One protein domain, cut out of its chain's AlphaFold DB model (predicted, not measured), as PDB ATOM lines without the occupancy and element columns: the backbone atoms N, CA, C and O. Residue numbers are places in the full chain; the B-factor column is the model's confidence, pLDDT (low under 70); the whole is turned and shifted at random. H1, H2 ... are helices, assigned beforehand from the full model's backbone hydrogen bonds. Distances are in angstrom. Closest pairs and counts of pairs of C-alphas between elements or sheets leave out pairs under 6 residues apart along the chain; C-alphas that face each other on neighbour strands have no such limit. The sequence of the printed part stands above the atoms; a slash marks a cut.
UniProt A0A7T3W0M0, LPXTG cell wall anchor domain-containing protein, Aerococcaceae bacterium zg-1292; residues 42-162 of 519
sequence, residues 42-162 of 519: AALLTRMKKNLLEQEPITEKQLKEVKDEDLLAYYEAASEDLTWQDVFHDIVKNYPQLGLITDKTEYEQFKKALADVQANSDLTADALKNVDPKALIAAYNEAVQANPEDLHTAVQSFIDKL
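What this domain is: This is residues 42 to 162 of the 519 residues of the protein "LPXTG cell wall anchor domain-containing protein" of Aerococcaceae bacterium zg-1292 (UniProt A0A7T3W0M0). What is the main picture? Two small lobes of crossed helices stand end to end along the longest axis: H5 with H6, H7 and H8 packed on it makes one, and H1, H3 and H4, with H2 near H1, make the other. The single link from H4 to H5, residues 95 to 103, joins the lobes, and no helix of one touches a helix of the other. What is it built of? The printed part has 121 residues with eight named helices, H1 to H8 in chain order, and no named strand; the class is all helix. What is its outline? It is compact, with a radius of gyration of the C-alphas of 15.8 A, and elongated, spanning 47 by 27 by 24 A.

Where its parts are: Where is the longest helix? H5 holds residues 104 to 119, 22.7 A from C-alpha 104 at (-15.255, 26.666, -4.927) to C-alpha 119. What follows it? H6 is residues 125 to 128, H7 residues 133 to 146, 20.1 A long, and H8 residues 151 to 156, ending with C-alpha 156 at (-13.015, 24.499, 21.346). What comes before it? H1, residues 42 to 55, runs 19.9 A from C-alpha 42 at (14.901, 31.971, -8.652). H2 is residues 60 to 64, H3 residues 68 to 77, 14.5 A long, and H4 residues 83 to 94, 16.6 A long.

How they stand to each other: What touches the hub, H5? H7 touches it, C-alphas 110 and 137 being closest at 5.6 A, the same way at a steep tilt of 68 degrees, only just short of about perpendicular. H6 and H8 each only just touch it, with 3 pairs of C-alphas within 8 A; the closest are Gln 118 and Ala 125 at 6.8 A, and Val 117 and Val 155 at 5.9 A. H7, with residues 140 to 146 alone, touches H8, C-alphas 143 and 154 being closest at 4.8 A. How do the earlier helices stand? H3 and H4 touch, C-alphas 74 and 87 being closest at 5.3 A, opposite ways at a steep tilt of 57 degrees. H1 touches H3, C-alphas 45 and 72 at 7.0 A, and H4, C-alphas 52 and 84 at 6.5 A, about perpendicular at 76 and 87 degrees. H2 is close to H1 but not clearly touching, C-alphas 53 and 60 being closest at 6.8 A. What do the backbones show? In H1 to H5, H7 and H8 every O i to N i+4 pair is within hydrogen-bond range; H6 is too short for one.

The domain as a whole: How far does it reach? The two C-alphas farthest apart, those of Ala 42 and Glu 149, are 49.7 A apart. Is it whole? The printed part has no cut; the link from H4 to H5 is short and the others are tight. Where is confidence low? Residues 42 to 43, 79 to 83, 102 and 125 to 126 are under 70; the mean pLDDT of the printed part is 79.7.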
ATOM      1  N   ALA A  42      14.912  32.493 -10.017       63.19
ATOM      2  CA  ALA A  42      14.901  31.971  -8.652       63.19
ATOM      3  C   ALA A  42      14.160  32.898  -7.666       63.19
ATOM      4  O   ALA A  42      13.476  32.416  -6.760       63.19
ATOM      5  N   ALA A  43      14.247  34.222  -7.842       66.25
ATOM      6  CA  ALA A  43      13.538  35.196  -7.010       66.25
ATOM      7  C   ALA A  43      12.032  35.214  -7.314       66.25
ATOM      8  O   ALA A  43      11.227  35.127  -6.385       66.25
ATOM      9  N   LEU A  44      11.661  35.219  -8.601       71.00
ATOM     10  CA  LEU A  44      10.278  35.081  -9.055       71.00
ATOM     11  C   LEU A  44       9.660  33.799  -8.490       71.00
ATOM     12  O   LEU A  44       8.616  33.845  -7.845       71.00
ATOM     13  N   LEU A  45      10.340  32.663  -8.645       70.50
ATOM     14  CA  LEU A  45       9.847  31.382  -8.154       70.50
ATOM     15  C   LEU A  45       9.745  31.324  -6.620       70.50
ATOM     16  O   LEU A  45       8.787  30.764  -6.086       70.50
ATOM     17  N   THR A  46      10.672  31.962  -5.901       74.25
ATOM     18  CA  THR A  46      10.583  32.126  -4.440       74.25
ATOM     19  C   THR A  46       9.362  32.967  -4.050       74.25
ATOM     20  O   THR A  46       8.625  32.587  -3.139       74.25
ATOM     21  N   ARG A  47       9.090  34.070  -4.766       73.31
ATOM     22  CA  ARG A  47       7.896  34.910  -4.569       73.31
ATOM     23  C   ARG A  47       6.610  34.131  -4.837       73.31
ATOM     24  O   ARG A  47       5.684  34.201  -4.038       73.31
ATOM     25  N   MET A  48       6.565  33.368  -5.927       75.25
ATOM     26  CA  MET A  48       5.418  32.531  -6.281       75.25
ATOM     27  C   MET A  48       5.149  31.473  -5.212       75.25
ATOM     28  O   MET A  48       4.008  31.323  -4.779       75.25
ATOM     29  N   LYS A  49       6.197  30.788  -4.731       79.56
ATOM     30  CA  LYS A  49       6.056  29.806  -3.653       79.56
ATOM     31  C   LYS A  49       5.574  30.451  -2.348       79.56
ATOM     32  O   LYS A  49       4.659  29.917  -1.734       79.56
ATOM     33  N   LYS A  50       6.107  31.620  -1.957       78.50
ATOM     34  CA  LYS A  50       5.632  32.370  -0.775       78.50
ATOM     35  C   LYS A  50       4.158  32.777  -0.914       78.50
ATOM     36  O   LYS A  50       3.369  32.476  -0.028       78.50
ATOM     37  N   ASN A  51       3.767  33.365  -2.045       78.00
ATOM     38  CA  ASN A  51       2.396  33.836  -2.264       78.00
ATOM     39  C   ASN A  51       1.360  32.701  -2.267       78.00
ATOM     40  O   ASN A  51       0.288  32.871  -1.694       78.00
ATOM     41  N   LEU A  52       1.679  31.541  -2.855       81.25
ATOM     42  CA  LEU A  52       0.790  30.373  -2.827       81.25
ATOM     43  C   LEU A  52       0.555  29.864  -1.395       81.25
ATOM     44  O   LEU A  52      -0.583  29.564  -1.051       81.25
ATOM     45  N   LEU A  53       1.593  29.832  -0.549       78.69
ATOM     46  CA  LEU A  53       1.478  29.440   0.867       78.69
ATOM     47  C   LEU A  53       0.780  30.494   1.747       78.69
ATOM     48  O   LEU A  53       0.261  30.157   2.807       78.69
ATOM     49  N   GLU A  54       0.787  31.768   1.344       73.25
ATOM     50  CA  GLU A  54       0.151  32.866   2.088       73.25
ATOM     51  C   GLU A  54      -1.327  33.091   1.712       73.25
ATOM     52  O   GLU A  54      -2.084  33.618   2.528       73.25
ATOM     53  N   GLN A  55      -1.749  32.731   0.492       73.88
ATOM     54  CA  GLN A  55      -3.053  33.138  -0.067       73.88
ATOM     55  C   GLN A  55      -4.004  31.970  -0.385       73.88
ATOM     56  O   GLN A  55      -5.228  32.167  -0.409       73.88
ATOM     57  N   GLU A  56      -3.465  30.765  -0.605       81.38
ATOM     58  CA  GLU A  56      -4.188  29.610  -1.148       81.38
ATOM     59  C   GLU A  56      -4.060  28.362  -0.244       81.38
ATOM     60  O   GLU A  56      -3.094  28.236   0.508       81.38
ATOM     61  N   PRO A  57      -5.026  27.418  -0.262       77.75
ATOM     62  CA  PRO A  57      -5.052  26.265   0.643       77.75
ATOM     63  C   PRO A  57      -4.097  25.145   0.189       77.75
ATOM     64  O   PRO A  57      -4.524  24.057  -0.209       77.75
ATOM     65  N   ILE A  58      -2.793  25.421   0.248       79.44
ATOM     66  CA  ILE A  58      -1.695  24.507  -0.078       79.44
ATOM     67  C   ILE A  58      -0.590  24.593   0.981       79.44
ATOM     68  O   ILE A  58      -0.191  25.677   1.391       79.44
ATOM     69  N   THR A  59      -0.081  23.445   1.430       79.88
ATOM     70  CA  THR A  59       1.019  23.383   2.409       79.88
ATOM     71  C   THR A  59       2.395  23.369   1.751       79.88
ATOM     72  O   THR A  59       2.541  23.009   0.581       79.88
ATOM     73  N   GLU A  60       3.433  23.681   2.531       76.50
ATOM     74  CA  GLU A  60       4.830  23.674   2.082       76.50
ATOM     75  C   GLU A  60       5.232  22.331   1.447       76.50
ATOM     76  O   GLU A  60       5.840  22.304   0.377       76.50
ATOM     77  N   LYS A  61       4.837  21.207   2.062       78.06
ATOM     78  CA  LYS A  61       5.050  19.864   1.512       78.06
ATOM     79  C   LYS A  61       4.332  19.659   0.176       78.06
ATOM     80  O   LYS A  61       4.962  19.200  -0.771       78.06
ATOM     81  N   GLN A  62       3.041  19.991   0.086       79.81
ATOM     82  CA  GLN A  62       2.278  19.829  -1.160       79.81
ATOM     83  C   GLN A  62       2.868  20.684  -2.290       79.81
ATOM     84  O   GLN A  62       2.967  20.223  -3.421       79.81
ATOM     85  N   LEU A  63       3.326  21.899  -1.977       84.75
ATOM     86  CA  LEU A  63       3.952  22.797  -2.943       84.75
ATOM     87  C   LEU A  63       5.362  22.348  -3.363       84.75
ATOM     88  O   LEU A  63       5.747  22.567  -4.506       84.75
ATOM     89  N   LYS A  64       6.115  21.678  -2.480       84.62
ATOM     90  CA  LYS A  64       7.399  21.023  -2.806       84.62
ATOM     91  C   LYS A  64       7.254  19.811  -3.734       84.62
ATOM     92  O   LYS A  64       8.234  19.412  -4.353       84.62
ATOM     93  N   GLU A  65       6.057  19.235  -3.844       82.62
ATOM     94  CA  GLU A  65       5.743  18.187  -4.824       82.62
ATOM     95  C   GLU A  65       5.332  18.760  -6.203       82.62
ATOM     96  O   GLU A  65       5.222  17.995  -7.162       82.62
ATOM     97  N   VAL A  66       5.151  20.086  -6.336       83.94
ATOM     98  CA  VAL A  66       4.937  20.782  -7.620       83.94
ATOM     99  C   VAL A  66       6.283  21.164  -8.241       83.94
ATOM    100  O   VAL A  66       7.150  21.702  -7.556       83.94
ATOM    101  N   LYS A  67       6.466  20.910  -9.544       85.19
ATOM    102  CA  LYS A  67       7.705  21.267 -10.254       85.19
ATOM    103  C   LYS A  67       7.858  22.766 -10.479       85.19
ATOM    104  O   LYS A  67       6.901  23.476 -10.779       85.19
ATOM    105  N   ASP A  68       9.109  23.200 -10.442       80.00
ATOM    106  CA  ASP A  68       9.513  24.596 -10.563       80.00
ATOM    107  C   ASP A  68       9.273  25.153 -11.976       80.00
ATOM    108  O   ASP A  68       8.856  26.300 -12.131       80.00
ATOM    109  N   GLU A  69       9.429  24.321 -13.008       78.56
ATOM    110  CA  GLU A  69       9.105  24.670 -14.394       78.56
ATOM    111  C   GLU A  69       7.590  24.763 -14.634       78.56
ATOM    112  O   GLU A  69       7.131  25.655 -15.346       78.56
ATOM    113  N   ASP A  70       6.809  23.867 -14.019       81.06
ATOM    114  CA  ASP A  70       5.348  23.848 -14.159       81.06
ATOM    115  C   ASP A  70       4.720  25.058 -13.446       81.06
ATOM    116  O   ASP A  70       3.845  25.712 -14.011       81.06
ATOM    117  N   LEU A  71       5.218  25.416 -12.253       82.56
ATOM    118  CA  LEU A  71       4.832  26.639 -11.538       82.56
ATOM    119  C   LEU A  71       4.992  27.885 -12.419       82.56
ATOM    120  O   LEU A  71       4.053  28.671 -12.549       82.56
ATOM    121  N   LEU A  72       6.169  28.062 -13.032       80.31
ATOM    122  CA  LEU A  72       6.460  29.191 -13.924       80.31
ATOM    123  C   LEU A  72       5.539  29.197 -15.150       80.31
ATOM    124  O   LEU A  72       4.992  30.244 -15.487       80.31
ATOM    125  N   ALA A  73       5.299  28.035 -15.762       79.69
ATOM    126  CA  ALA A  73       4.394  27.911 -16.902       79.69
ATOM    127  C   ALA A  73       2.937  28.278 -16.558       79.69
ATOM    128  O   ALA A  73       2.251  28.871 -17.389       79.69
ATOM    129  N   TYR A  74       2.460  27.974 -15.345       84.56
ATOM    130  CA  TYR A  74       1.135  28.411 -14.888       84.56
ATOM    131  C   TYR A  74       1.087  29.928 -14.662       84.56
ATOM    132  O   TYR A  74       0.102  30.565 -15.020       84.56
ATOM    133  N   TYR A  75       2.154  30.525 -14.125       78.88
ATOM    134  CA  TYR A  75       2.229  31.971 -13.889       78.88
ATOM    135  C   TYR A  75       2.329  32.785 -15.190       78.88
ATOM    136  O   TYR A  75       1.689  33.825 -15.305       78.88
ATOM    137  N   GLU A  76       3.047  32.291 -16.206       77.56
ATOM    138  CA  GLU A  76       3.060  32.886 -17.555       77.56
ATOM    139  C   GLU A  76       1.717  32.747 -18.304       77.56
ATOM    140  O   GLU A  76       1.478  33.460 -19.280       77.56
ATOM    141  N   ALA A  77       0.844  31.829 -17.870       74.62
ATOM    142  CA  ALA A  77      -0.472  31.580 -18.461       74.62
ATOM    143  C   ALA A  77      -1.645  32.232 -17.700       74.62
ATOM    144  O   ALA A  77      -2.759  32.265 -18.229       74.62
ATOM    145  N   ALA A  78      -1.410  32.725 -16.482       73.94
ATOM    146  CA  ALA A  78      -2.428  33.297 -15.605       73.94
ATOM    147  C   ALA A  78      -2.909  34.687 -16.064       73.94
ATOM    148  O   ALA A  78      -2.230  35.391 -16.815       73.94
ATOM    149  N   SER A  79      -4.092  35.100 -15.601       58.34
ATOM    150  CA  SER A  79      -4.635  36.432 -15.882       58.34
ATOM    151  C   SER A  79      -3.977  37.518 -15.022       58.34
ATOM    152  O   SER A  79      -3.655  37.293 -13.854       58.34
ATOM    153  N   GLU A  80      -3.812  38.721 -15.586       55.03
ATOM    154  CA  GLU A  80      -3.189  39.867 -14.897       55.03
ATOM    155  C   GLU A  80      -3.951  40.267 -13.613       55.03
ATOM    156  O   GLU A  80      -3.333  40.733 -12.657       55.03
ATOM    157  N   ASP A  81      -5.264  40.008 -13.553       43.28
ATOM    158  CA  ASP A  81      -6.141  40.362 -12.429       43.28
ATOM    159  C   ASP A  81      -6.195  39.312 -11.291       43.28
ATOM    160  O   ASP A  81      -6.515  39.668 -10.156       43.28
ATOM    161  N   LEU A  82      -5.924  38.022 -11.559       52.03
ATOM    162  CA  LEU A  82      -6.146  36.908 -10.604       52.03
ATOM    163  C   LEU A  82      -4.988  35.889 -10.511       52.03
ATOM    164  O   LEU A  82      -5.182  34.757 -10.060       52.03
ATOM    165  N   THR A  83      -3.773  36.313 -10.876       65.56
ATOM    166  CA  THR A  83      -2.531  35.508 -10.956       65.56
ATOM    167  C   THR A  83      -2.407  34.307  -9.998       65.56
ATOM    168  O   THR A  83      -2.158  33.194 -10.458       65.56
ATOM    169  N   TRP A  84      -2.575  34.477  -8.681       76.06
ATOM    170  CA  TRP A  84      -2.357  33.394  -7.700       76.06
ATOM    171  C   TRP A  84      -3.460  32.332  -7.677       76.06
ATOM    172  O   TRP A  84      -3.151  31.146  -7.552       76.06
ATOM    173  N   GLN A  85      -4.719  32.734  -7.866       74.12
ATOM    174  CA  GLN A  85      -5.854  31.811  -7.873       74.12
ATOM    175  C   GLN A  85      -5.887  30.981  -9.165       74.12
ATOM    176  O   GLN A  85      -6.186  29.786  -9.117       74.12
ATOM    177  N   ASP A  86      -5.506  31.581 -10.298       77.50
ATOM    178  CA  ASP A  86      -5.315  30.873 -11.570       77.50
ATOM    179  C   ASP A  86      -4.193  29.824 -11.457       77.50
ATOM    180  O   ASP A  86      -4.399  28.652 -11.785       77.50
ATOM    181  N   VAL A  87      -3.027  30.206 -10.909       81.00
ATOM    182  CA  VAL A  87      -1.903  29.280 -10.674       81.00
ATOM    183  C   VAL A  87      -2.307  28.144  -9.731       81.00
ATOM    184  O   VAL A  87      -2.024  26.984 -10.026       81.00
ATOM    185  N   PHE A  88      -3.004  28.433  -8.628       83.62
ATOM    186  CA  PHE A  88      -3.502  27.393  -7.724       83.62
ATOM    187  C   PHE A  88      -4.504  26.453  -8.413       83.62
ATOM    188  O   PHE A  88      -4.429  25.238  -8.219       83.62
ATOM    189  N   HIS A  89      -5.394  26.970  -9.266       82.81
ATOM    190  CA  HIS A  89      -6.332  26.142 -10.024       82.81
ATOM    191  C   HIS A  89      -5.620  25.202 -11.011       82.81
ATOM    192  O   HIS A  89      -5.990  24.030 -11.118       82.81
ATOM    193  N   ASP A  90      -4.568  25.665 -11.694       82.31
ATOM    194  CA  ASP A  90      -3.779  24.799 -12.571       82.31
ATOM    195  C   ASP A  90      -2.883  23.811 -11.798       82.31
ATOM    196  O   ASP A  90      -2.734  22.667 -12.235       82.31
ATOM    197  N   ILE A  91      -2.390  24.149 -10.599       84.69
ATOM    198  CA  ILE A  91      -1.779  23.158  -9.692       84.69
ATOM    199  C   ILE A  91      -2.809  22.077  -9.333       84.69
ATOM    200  O   ILE A  91      -2.558  20.897  -9.566       84.69
ATOM    201  N   VAL A  92      -3.991  22.454  -8.836       83.88
ATOM    202  CA  VAL A  92      -5.090  21.532  -8.480       83.88
ATOM    203  C   VAL A  92      -5.432  20.564  -9.619       83.88
ATOM    204  O   VAL A  92      -5.620  19.366  -9.399       83.88
ATOM    205  N   LYS A  93      -5.502  21.084 -10.845       84.50
ATOM    206  CA  LYS A  93      -5.881  20.362 -12.065       84.50
ATOM    207  C   LYS A  93      -4.798  19.402 -12.566       84.50
ATOM    208  O   LYS A  93      -5.130  18.315 -13.038       84.50
ATOM    209  N   ASN A  94      -3.525  19.788 -12.475       82.81
ATOM    210  CA  ASN A  94      -2.402  19.015 -13.020       82.81
ATOM    211  C   ASN A  94      -1.688  18.141 -11.965       82.81
ATOM    212  O   ASN A  94      -1.014  17.179 -12.331       82.81
ATOM    213  N   TYR A  95      -1.883  18.424 -10.671       81.75
ATOM    214  CA  TYR A  95      -1.331  17.692  -9.523       81.75
ATOM    215  C   TYR A  95      -2.433  17.114  -8.593       81.75
ATOM    216  O   TYR A  95      -2.402  17.326  -7.376       81.75
ATOM    217  N   PRO A  96      -3.414  16.344  -9.111       77.31
ATOM    218  CA  PRO A  96      -4.554  15.856  -8.321       77.31
ATOM    219  C   PRO A  96      -4.160  14.920  -7.162       77.31
ATOM    220  O   PRO A  96      -4.923  14.765  -6.208       77.31
ATOM    221  N   GLN A  97      -2.968  14.313  -7.203       76.94
ATOM    222  CA  GLN A  97      -2.434  13.478  -6.121       76.94
ATOM    223  C   GLN A  97      -2.177  14.245  -4.813       76.94
ATOM    224  O   GLN A  97      -2.125  13.619  -3.758       76.94
ATOM    225  N   LEU A  98      -2.060  15.578  -4.860       77.06
ATOM    226  CA  LEU A  98      -1.817  16.417  -3.680       77.06
ATOM    227  C   LEU A  98      -3.043  16.548  -2.763       77.06
ATOM    228  O   LEU A  98      -2.926  17.076  -1.660       77.06
ATOM    229  N   GLY A  99      -4.225  16.100  -3.205       71.06
ATOM    230  CA  GLY A  99      -5.445  16.076  -2.389       71.06
ATOM    231  C   GLY A  99      -6.062  17.448  -2.080       71.06
ATOM    232  O   GLY A  99      -7.014  17.507  -1.298       71.06
ATOM    233  N   LEU A 100      -5.556  18.518  -2.702       82.38
ATOM    234  CA  LEU A 100      -5.958  19.922  -2.529       82.38
ATOM    235  C   LEU A 100      -7.476  20.144  -2.645       82.38
ATOM    236  O   LEU A 100      -8.199  19.338  -3.234       82.38
ATOM    237  N   ILE A 101      -7.971  21.251  -2.087       78.12
ATOM    238  CA  ILE A 101      -9.353  21.706  -2.309       78.12
ATOM    239  C   ILE A 101      -9.567  21.964  -3.803       78.12
ATOM    240  O   ILE A 101      -8.782  22.677  -4.422       78.12
ATOM    241  N   THR A 102     -10.623  21.376  -4.375       69.56
ATOM    242  CA  THR A 102     -10.882  21.444  -5.827       69.56
ATOM    243  C   THR A 102     -12.200  22.118  -6.190       69.56
ATOM    244  O   THR A 102     -12.405  22.450  -7.355       69.56
ATOM    245  N   ASP A 103     -13.105  22.298  -5.225       73.56
ATOM    246  CA  ASP A 103     -14.394  22.957  -5.432       73.56
ATOM    247  C   ASP A 103     -14.430  24.354  -4.793       73.56
ATOM    248  O   ASP A 103     -13.885  24.583  -3.711       73.56
ATOM    249  N   LYS A 104     -15.128  25.295  -5.440       72.75
ATOM    250  CA  LYS A 104     -15.255  26.666  -4.927       72.75
ATOM    251  C   LYS A 104     -16.034  26.723  -3.606       72.75
ATOM    252  O   LYS A 104     -15.752  27.574  -2.772       72.75
ATOM    253  N   THR A 105     -16.978  25.813  -3.374       74.25
ATOM    254  CA  THR A 105     -17.733  25.750  -2.114       74.25
ATOM    255  C   THR A 105     -16.865  25.232  -0.969       74.25
ATOM    256  O   THR A 105     -16.943  25.775   0.130       74.25
ATOM    257  N   GLU A 106     -16.012  24.229  -1.216       76.94
ATOM    258  CA  GLU A 106     -14.995  23.778  -0.247       76.94
ATOM    259  C   GLU A 106     -14.033  24.925   0.112       76.94
ATOM    260  O   GLU A 106     -13.718  25.130   1.281       76.94
ATOM    261  N   TYR A 107     -13.611  25.716  -0.878       75.94
ATOM    262  CA  TYR A 107     -12.699  26.848  -0.696       75.94
ATOM    263  C   TYR A 107     -13.274  27.943   0.220       75.94
ATOM    264  O   TYR A 107     -12.620  28.361   1.179       75.94
ATOM    265  N   GLU A 108     -14.519  28.367  -0.017       78.06
ATOM    266  CA  GLU A 108     -15.204  29.331   0.859       78.06
ATOM    267  C   GLU A 108     -15.491  28.735   2.253       78.06
ATOM    268  O   GLU A 108     -15.400  29.440   3.258       78.06
ATOM    269  N   GLN A 109     -15.779  27.428   2.350       79.50
ATOM    270  CA  GLN A 109     -15.924  26.739   3.641       79.50
ATOM    271  C   GLN A 109     -14.613  26.724   4.438       79.50
ATOM    272  O   GLN A 109     -14.648  26.972   5.641       79.50
ATOM    273  N   PHE A 110     -13.464  26.504   3.792       84.00
ATOM    274  CA  PHE A 110     -12.152  26.586   4.439       84.00
ATOM    275  C   PHE A 110     -11.851  28.003   4.940       84.00
ATOM    276  O   PHE A 110     -11.494  28.172   6.107       84.00
ATOM    277  N   LYS A 111     -12.058  29.033   4.105       81.69
ATOM    278  CA  LYS A 111     -11.845  30.434   4.512       81.69
ATOM    279  C   LYS A 111     -12.777  30.850   5.657       81.69
ATOM    280  O   LYS A 111     -12.325  31.521   6.583       81.69
ATOM    281  N   LYS A 112     -14.033  30.380   5.669       84.94
ATOM    282  CA  LYS A 112     -14.951  30.575   6.803       84.94
ATOM    283  C   LYS A 112     -14.473  29.852   8.069       84.94
ATOM    284  O   LYS A 112     -14.427  30.471   9.128       84.94
ATOM    285  N   ALA A 113     -14.093  28.577   7.966       85.44
ATOM    286  CA  ALA A 113     -13.632  27.786   9.107       85.44
ATOM    287  C   ALA A 113     -12.360  28.375   9.743       85.44
ATOM    288  O   ALA A 113     -12.281  28.463  10.965       85.44
ATOM    289  N   LEU A 114     -11.403  28.851   8.935       85.12
ATOM    290  CA  LEU A 114     -10.234  29.593   9.420       85.12
ATOM    291  C   LEU A 114     -10.631  30.847  10.208       85.12
ATOM    292  O   LEU A 114     -10.169  31.028  11.334       85.12
ATOM    293  N   ALA A 115     -11.482  31.700   9.630       84.88
ATOM    294  CA  ALA A 115     -11.894  32.954  10.257       84.88
ATOM    295  C   ALA A 115     -12.648  32.722  11.579       84.88
ATOM    296  O   ALA A 115     -12.376  33.397  12.570       84.88
ATOM    297  N   ASP A 116     -13.542  31.733  11.624       86.31
ATOM    298  CA  ASP A 116     -14.288  31.403  12.837       86.31
ATOM    299  C   ASP A 116     -13.400  30.773  13.918       86.31
ATOM    300  O   ASP A 116     -13.572  31.091  15.093       86.31
ATOM    301  N   VAL A 117     -12.423  29.929  13.558       85.44
ATOM    302  CA  VAL A 117     -11.452  29.391  14.527       85.44
ATOM    303  C   VAL A 117     -10.584  30.512  15.105       85.44
ATOM    304  O   VAL A 117     -10.430  30.580  16.323       85.44
ATOM    305  N   GLN A 118     -10.088  31.437  14.274       85.19
ATOM    306  CA  GLN A 118      -9.329  32.614  14.730       85.19
ATOM    307  C   GLN A 118     -10.161  33.541  15.630       85.19
ATOM    308  O   GLN A 118      -9.646  34.094  16.594       85.19
ATOM    309  N   ALA A 119     -11.454  33.710  15.341       87.00
ATOM    310  CA  ALA A 119     -12.340  34.577  16.119       87.00
ATOM    311  C   ALA A 119     -12.801  33.970  17.460       87.00
ATOM    312  O   ALA A 119     -13.314  34.701  18.307       87.00
ATOM    313  N   ASN A 120     -12.655  32.653  17.653       84.62
ATOM    314  CA  ASN A 120     -13.196  31.923  18.806       84.62
ATOM    315  C   ASN A 120     -12.141  31.106  19.580       84.62
ATOM    316  O   ASN A 120     -12.519  30.255  20.388       84.62
ATOM    317  N   SER A 121     -10.843  31.335  19.353       85.06
ATOM    318  CA  SER A 121      -9.747  30.639  20.044       85.06
ATOM    319  C   SER A 121      -8.476  31.488  20.155       85.06
ATOM    320  O   SER A 121      -8.370  32.542  19.536       85.06
ATOM    321  N   ASP A 122      -7.485  30.990  20.900       83.50
ATOM    322  CA  ASP A 122      -6.161  31.615  21.029       83.50
ATOM    323  C   ASP A 122      -5.212  31.324  19.835       83.50
ATOM    324  O   ASP A 122      -4.042  31.719  19.866       83.50
ATOM    325  N   LEU A 123      -5.660  30.619  18.781       78.75
ATOM    326  CA  LEU A 123      -4.809  30.301  17.625       78.75
ATOM    327  C   LEU A 123      -4.692  31.472  16.642       78.75
ATOM    328  O   LEU A 123      -5.671  31.954  16.072       78.75
ATOM    329  N   THR A 124      -3.451  31.875  16.372       75.81
ATOM    330  CA  THR A 124      -3.126  32.889  15.363       75.81
ATOM    331  C   THR A 124      -3.240  32.332  13.941       75.81
ATOM    332  O   THR A 124      -3.145  31.124  13.714       75.81
ATOM    333  N   ALA A 125      -3.351  33.220  12.948       69.25
ATOM    334  CA  ALA A 125      -3.278  32.834  11.536       69.25
ATOM    335  C   ALA A 125      -1.986  32.058  11.198       69.25
ATOM    336  O   ALA A 125      -2.026  31.105  10.422       69.25
ATOM    337  N   ASP A 126      -0.860  32.399  11.838       67.69
ATOM    338  CA  ASP A 126       0.420  31.713  11.626       67.69
ATOM    339  C   ASP A 126       0.430  30.270  12.165       67.69
ATOM    340  O   ASP A 126       1.035  29.387  11.558       67.69
ATOM    341  N   ALA A 127      -0.299  30.004  13.254       74.00
ATOM    342  CA  ALA A 127      -0.489  28.653  13.784       74.00
ATOM    343  C   ALA A 127      -1.416  27.788  12.905       74.00
ATOM    344  O   ALA A 127      -1.365  26.563  12.981       74.00
ATOM    345  N   LEU A 128      -2.251  28.413  12.067       75.94
ATOM    346  CA  LEU A 128      -3.258  27.745  11.236       75.94
ATOM    347  C   LEU A 128      -2.830  27.538   9.770       75.94
ATOM    348  O   LEU A 128      -3.509  26.818   9.042       75.94
ATOM    349  N   LYS A 129      -1.699  28.111   9.333       74.00
ATOM    350  CA  LYS A 129      -1.187  27.985   7.948       74.00
ATOM    351  C   LYS A 129      -0.788  26.555   7.545       74.00
ATOM    352  O   LYS A 129      -0.765  26.234   6.364       74.00
ATOM    353  N   ASN A 130      -0.482  25.700   8.523       73.19
ATOM    354  CA  ASN A 130      -0.069  24.303   8.338       73.19
ATOM    355  C   ASN A 130      -1.145  23.339   8.871       73.19
ATOM    356  O   ASN A 130      -0.859  22.486   9.707       73.19
ATOM    357  N   VAL A 131      -2.396  23.518   8.438       78.38
ATOM    358  CA  VAL A 131      -3.539  22.661   8.799       78.38
ATOM    359  C   VAL A 131      -4.115  22.042   7.530       78.38
ATOM    360  O   VAL A 131      -4.257  22.736   6.526       78.38
ATOM    361  N   ASP A 132      -4.473  20.753   7.564       80.56
ATOM    362  CA  ASP A 132      -5.158  20.085   6.444       80.56
ATOM    363  C   ASP A 132      -6.483  20.811   6.136       80.56
ATOM    364  O   ASP A 132      -7.390  20.807   6.981       80.56
ATOM    365  N   PRO A 133      -6.642  21.412   4.938       79.62
ATOM    366  CA  PRO A 133      -7.828  22.203   4.634       79.62
ATOM    367  C   PRO A 133      -9.133  21.402   4.668       79.62
ATOM    368  O   PRO A 133     -10.176  21.936   5.045       79.62
ATOM    369  N   LYS A 134      -9.091  20.109   4.326       80.44
ATOM    370  CA  LYS A 134     -10.268  19.229   4.317       80.44
ATOM    371  C   LYS A 134     -10.560  18.659   5.699       80.44
ATOM    372  O   LYS A 134     -11.733  18.552   6.058       80.44
ATOM    373  N   ALA A 135      -9.538  18.370   6.507       82.81
ATOM    374  CA  ALA A 135      -9.746  18.017   7.912       82.81
ATOM    375  C   ALA A 135     -10.331  19.197   8.708       82.81
ATOM    376  O   ALA A 135     -11.231  18.982   9.519       82.81
ATOM    377  N   LEU A 136      -9.890  20.434   8.432       85.75
ATOM    378  CA  LEU A 136     -10.450  21.635   9.058       85.75
ATOM    379  C   LEU A 136     -11.932  21.814   8.710       85.75
ATOM    380  O   LEU A 136     -12.740  21.954   9.625       85.75
ATOM    381  N   ILE A 137     -12.307  21.745   7.423       85.19
ATOM    382  CA  ILE A 137     -13.719  21.803   6.993       85.19
ATOM    383  C   ILE A 137     -14.545  20.715   7.694       85.19
ATOM    384  O   ILE A 137     -15.625  21.001   8.212       85.19
ATOM    385  N   ALA A 138     -14.056  19.471   7.719       86.38
ATOM    386  CA  ALA A 138     -14.782  18.344   8.299       86.38
ATOM    387  C   ALA A 138     -15.013  18.516   9.811       86.38
ATOM    388  O   ALA A 138     -16.153  18.422  10.266       86.38
ATOM    389  N   ALA A 139     -13.957  18.825  10.570       85.88
ATOM    390  CA  ALA A 139     -14.029  18.999  12.019       85.88
ATOM    391  C   ALA A 139     -14.875  20.220  12.419       85.88
ATOM    392  O   ALA A 139     -15.691  20.129  13.336       85.88
ATOM    393  N   TYR A 140     -14.742  21.334  11.689       91.12
ATOM    394  CA  TYR A 140     -15.571  22.526  11.869       91.12
ATOM    395  C   TYR A 140     -17.059  22.221  11.619       91.12
ATOM    396  O   TYR A 140     -17.903  22.545  12.457       91.12
ATOM    397  N   ASN A 141     -17.394  21.551  10.510       89.25
ATOM    398  CA  ASN A 141     -18.782  21.227  10.170       89.25
ATOM    399  C   ASN A 141     -19.415  20.252  11.182       89.25
ATOM    400  O   ASN A 141     -20.558  20.464  11.586       89.25
ATOM    401  N   GLU A 142     -18.682  19.227  11.636       90.25
ATOM    402  CA  GLU A 142     -19.152  18.303  12.681       90.25
ATOM    403  C   GLU A 142     -19.402  19.039  14.010       90.25
ATOM    404  O   GLU A 142     -20.453  18.871  14.635       90.25
ATOM    405  N   ALA A 143     -18.479  19.912  14.420       89.25
ATOM    406  CA  ALA A 143     -18.576  20.648  15.676       89.25
ATOM    407  C   ALA A 143     -19.710  21.686  15.697       89.25
ATOM    408  O   ALA A 143     -20.405  21.810  16.711       89.25
ATOM    409  N   VAL A 144     -19.931  22.398  14.586       89.94
ATOM    410  CA  VAL A 144     -21.056  23.335  14.422       89.94
ATOM    411  C   VAL A 144     -22.387  22.587  14.330       89.94
ATOM    412  O   VAL A 144     -23.378  23.044  14.895       89.94
ATOM    413  N   GLN A 145     -22.430  21.403  13.708       91.00
ATOM    414  CA  GLN A 145     -23.631  20.561  13.726       91.00
ATOM    415  C   GLN A 145     -23.951  20.036  15.139       91.00
ATOM    416  O   GLN A 145     -25.126  19.879  15.480       91.00
ATOM    417  N   ALA A 146     -22.933  19.786  15.968       87.69
ATOM    418  CA  ALA A 146     -23.103  19.381  17.362       87.69
ATOM    419  C   ALA A 146     -23.500  20.543  18.299       87.69
ATOM    420  O   ALA A 146     -24.244  20.316  19.253       87.69
ATOM    421  N   ASN A 147     -23.039  21.773  18.029       87.25
ATOM    422  CA  ASN A 147     -23.257  22.959  18.874       87.25
ATOM    423  C   ASN A 147     -23.746  24.175  18.046       87.25
ATOM    424  O   ASN A 147     -23.051  25.188  17.967       87.25
ATOM    425  N   PRO A 148     -24.940  24.120  17.424       85.31
ATOM    426  CA  PRO A 148     -25.376  25.120  16.437       85.31
ATOM    427  C   PRO A 148     -25.667  26.520  17.007       85.31
ATOM    428  O   PRO A 148     -25.735  27.479  16.245       85.31
ATOM    429  N   GLU A 149     -25.842  26.643  18.326       87.81
ATOM    430  CA  GLU A 149     -26.131  27.906  19.028       87.81
ATOM    431  C   GLU A 149     -24.877  28.528  19.690       87.81
ATOM    432  O   GLU A 149     -24.949  29.642  20.202       87.81
ATOM    433  N   ASP A 150     -23.734  27.826  19.711       89.69
ATOM    434  CA  ASP A 150     -22.500  28.272  20.381       89.69
ATOM    435  C   ASP A 150     -21.249  27.888  19.571       89.69
ATOM    436  O   ASP A 150     -20.700  26.789  19.682       89.69
ATOM    437  N   LEU A 151     -20.787  28.845  18.764       86.00
ATOM    438  CA  LEU A 151     -19.615  28.710  17.900       86.00
ATOM    439  C   LEU A 151     -18.293  28.600  18.685       86.00
ATOM    440  O   LEU A 151     -17.354  27.975  18.195       86.00
ATOM    441  N   HIS A 152     -18.214  29.146  19.901       86.88
ATOM    442  CA  HIS A 152     -17.007  29.060  20.725       86.88
ATOM    443  C   HIS A 152     -16.871  27.665  21.343       86.88
ATOM    444  O   HIS A 152     -15.822  27.031  21.205       86.88
ATOM    445  N   THR A 153     -17.957  27.122  21.903       87.12
ATOM    446  CA  THR A 153     -18.003  25.715  22.337       87.12
ATOM    447  C   THR A 153     -17.805  24.759  21.154       87.12
ATOM    448  O   THR A 153     -17.119  23.746  21.306       87.12
ATOM    449  N   ALA A 154     -18.324  25.084  19.960       88.12
ATOM    450  CA  ALA A 154     -18.041  24.322  18.744       88.12
ATOM    451  C   ALA A 154     -16.530  24.285  18.444       88.12
ATOM    452  O   ALA A 154     -15.944  23.201  18.434       88.12
ATOM    453  N   VAL A 155     -15.881  25.441  18.265       88.75
ATOM    454  CA  VAL A 155     -14.444  25.544  17.940       88.75
ATOM    455  C   VAL A 155     -13.578  24.839  18.986       88.75
ATOM    456  O   VAL A 155     -12.769  23.973  18.638       88.75
ATOM    457  N   GLN A 156     -13.805  25.106  20.274       87.31
ATOM    458  CA  GLN A 156     -13.015  24.499  21.346       87.31
ATOM    459  C   GLN A 156     -13.178  22.967  21.426       87.31
ATOM    460  O   GLN A 156     -12.294  22.278  21.930       87.31
ATOM    461  N   SER A 157     -14.268  22.397  20.893       87.25
ATOM    462  CA  SER A 157     -14.496  20.944  20.907       87.25
ATOM    463  C   SER A 157     -13.587  20.144  19.962       87.25
ATOM    464  O   SER A 157     -13.444  18.928  20.149       87.25
ATOM    465  N   PHE A 158     -12.965  20.781  18.960       88.06
ATOM    466  CA  PHE A 158     -12.097  20.108  17.983       88.06
ATOM    467  C   PHE A 158     -10.687  20.691  17.848       88.06
ATOM    468  O   PHE A 158      -9.823  20.004  17.307       88.06
ATOM    469  N   ILE A 159     -10.432  21.899  18.351       85.31
ATOM    470  CA  ILE A 159      -9.162  22.603  18.130       85.31
ATOM    471  C   ILE A 159      -7.929  21.838  18.639       85.31
ATOM    472  O   ILE A 159      -6.954  21.702  17.905       85.31
ATOM    473  N   ASP A 160      -8.021  21.198  19.813       80.62
ATOM    474  CA  ASP A 160      -6.963  20.353  20.401       80.62
ATOM    475  C   ASP A 160      -6.666  19.066  19.593       80.62
ATOM    476  O   ASP A 160      -5.789  18.280  19.954       80.62
ATOM    477  N   LYS A 161      -7.434  18.808  18.525       81.31
ATOM    478  CA  LYS A 161      -7.315  17.646  17.629       81.31
ATOM    479  C   LYS A 161      -6.828  18.033  16.227       81.31
ATOM    480  O   LYS A 161      -6.651  17.141  15.399       81.31
ATOM    481  N   LEU A 162      -6.648  19.326  15.939       83.00
ATOM    482  CA  LEU A 162      -6.079  19.788  14.673       83.00
ATOM    483  C   LEU A 162      -4.574  19.503  14.638       83.00
ATOM    484  O   LEU A 162      -3.846  19.837  15.572       83.00
TER     485      LEU A 162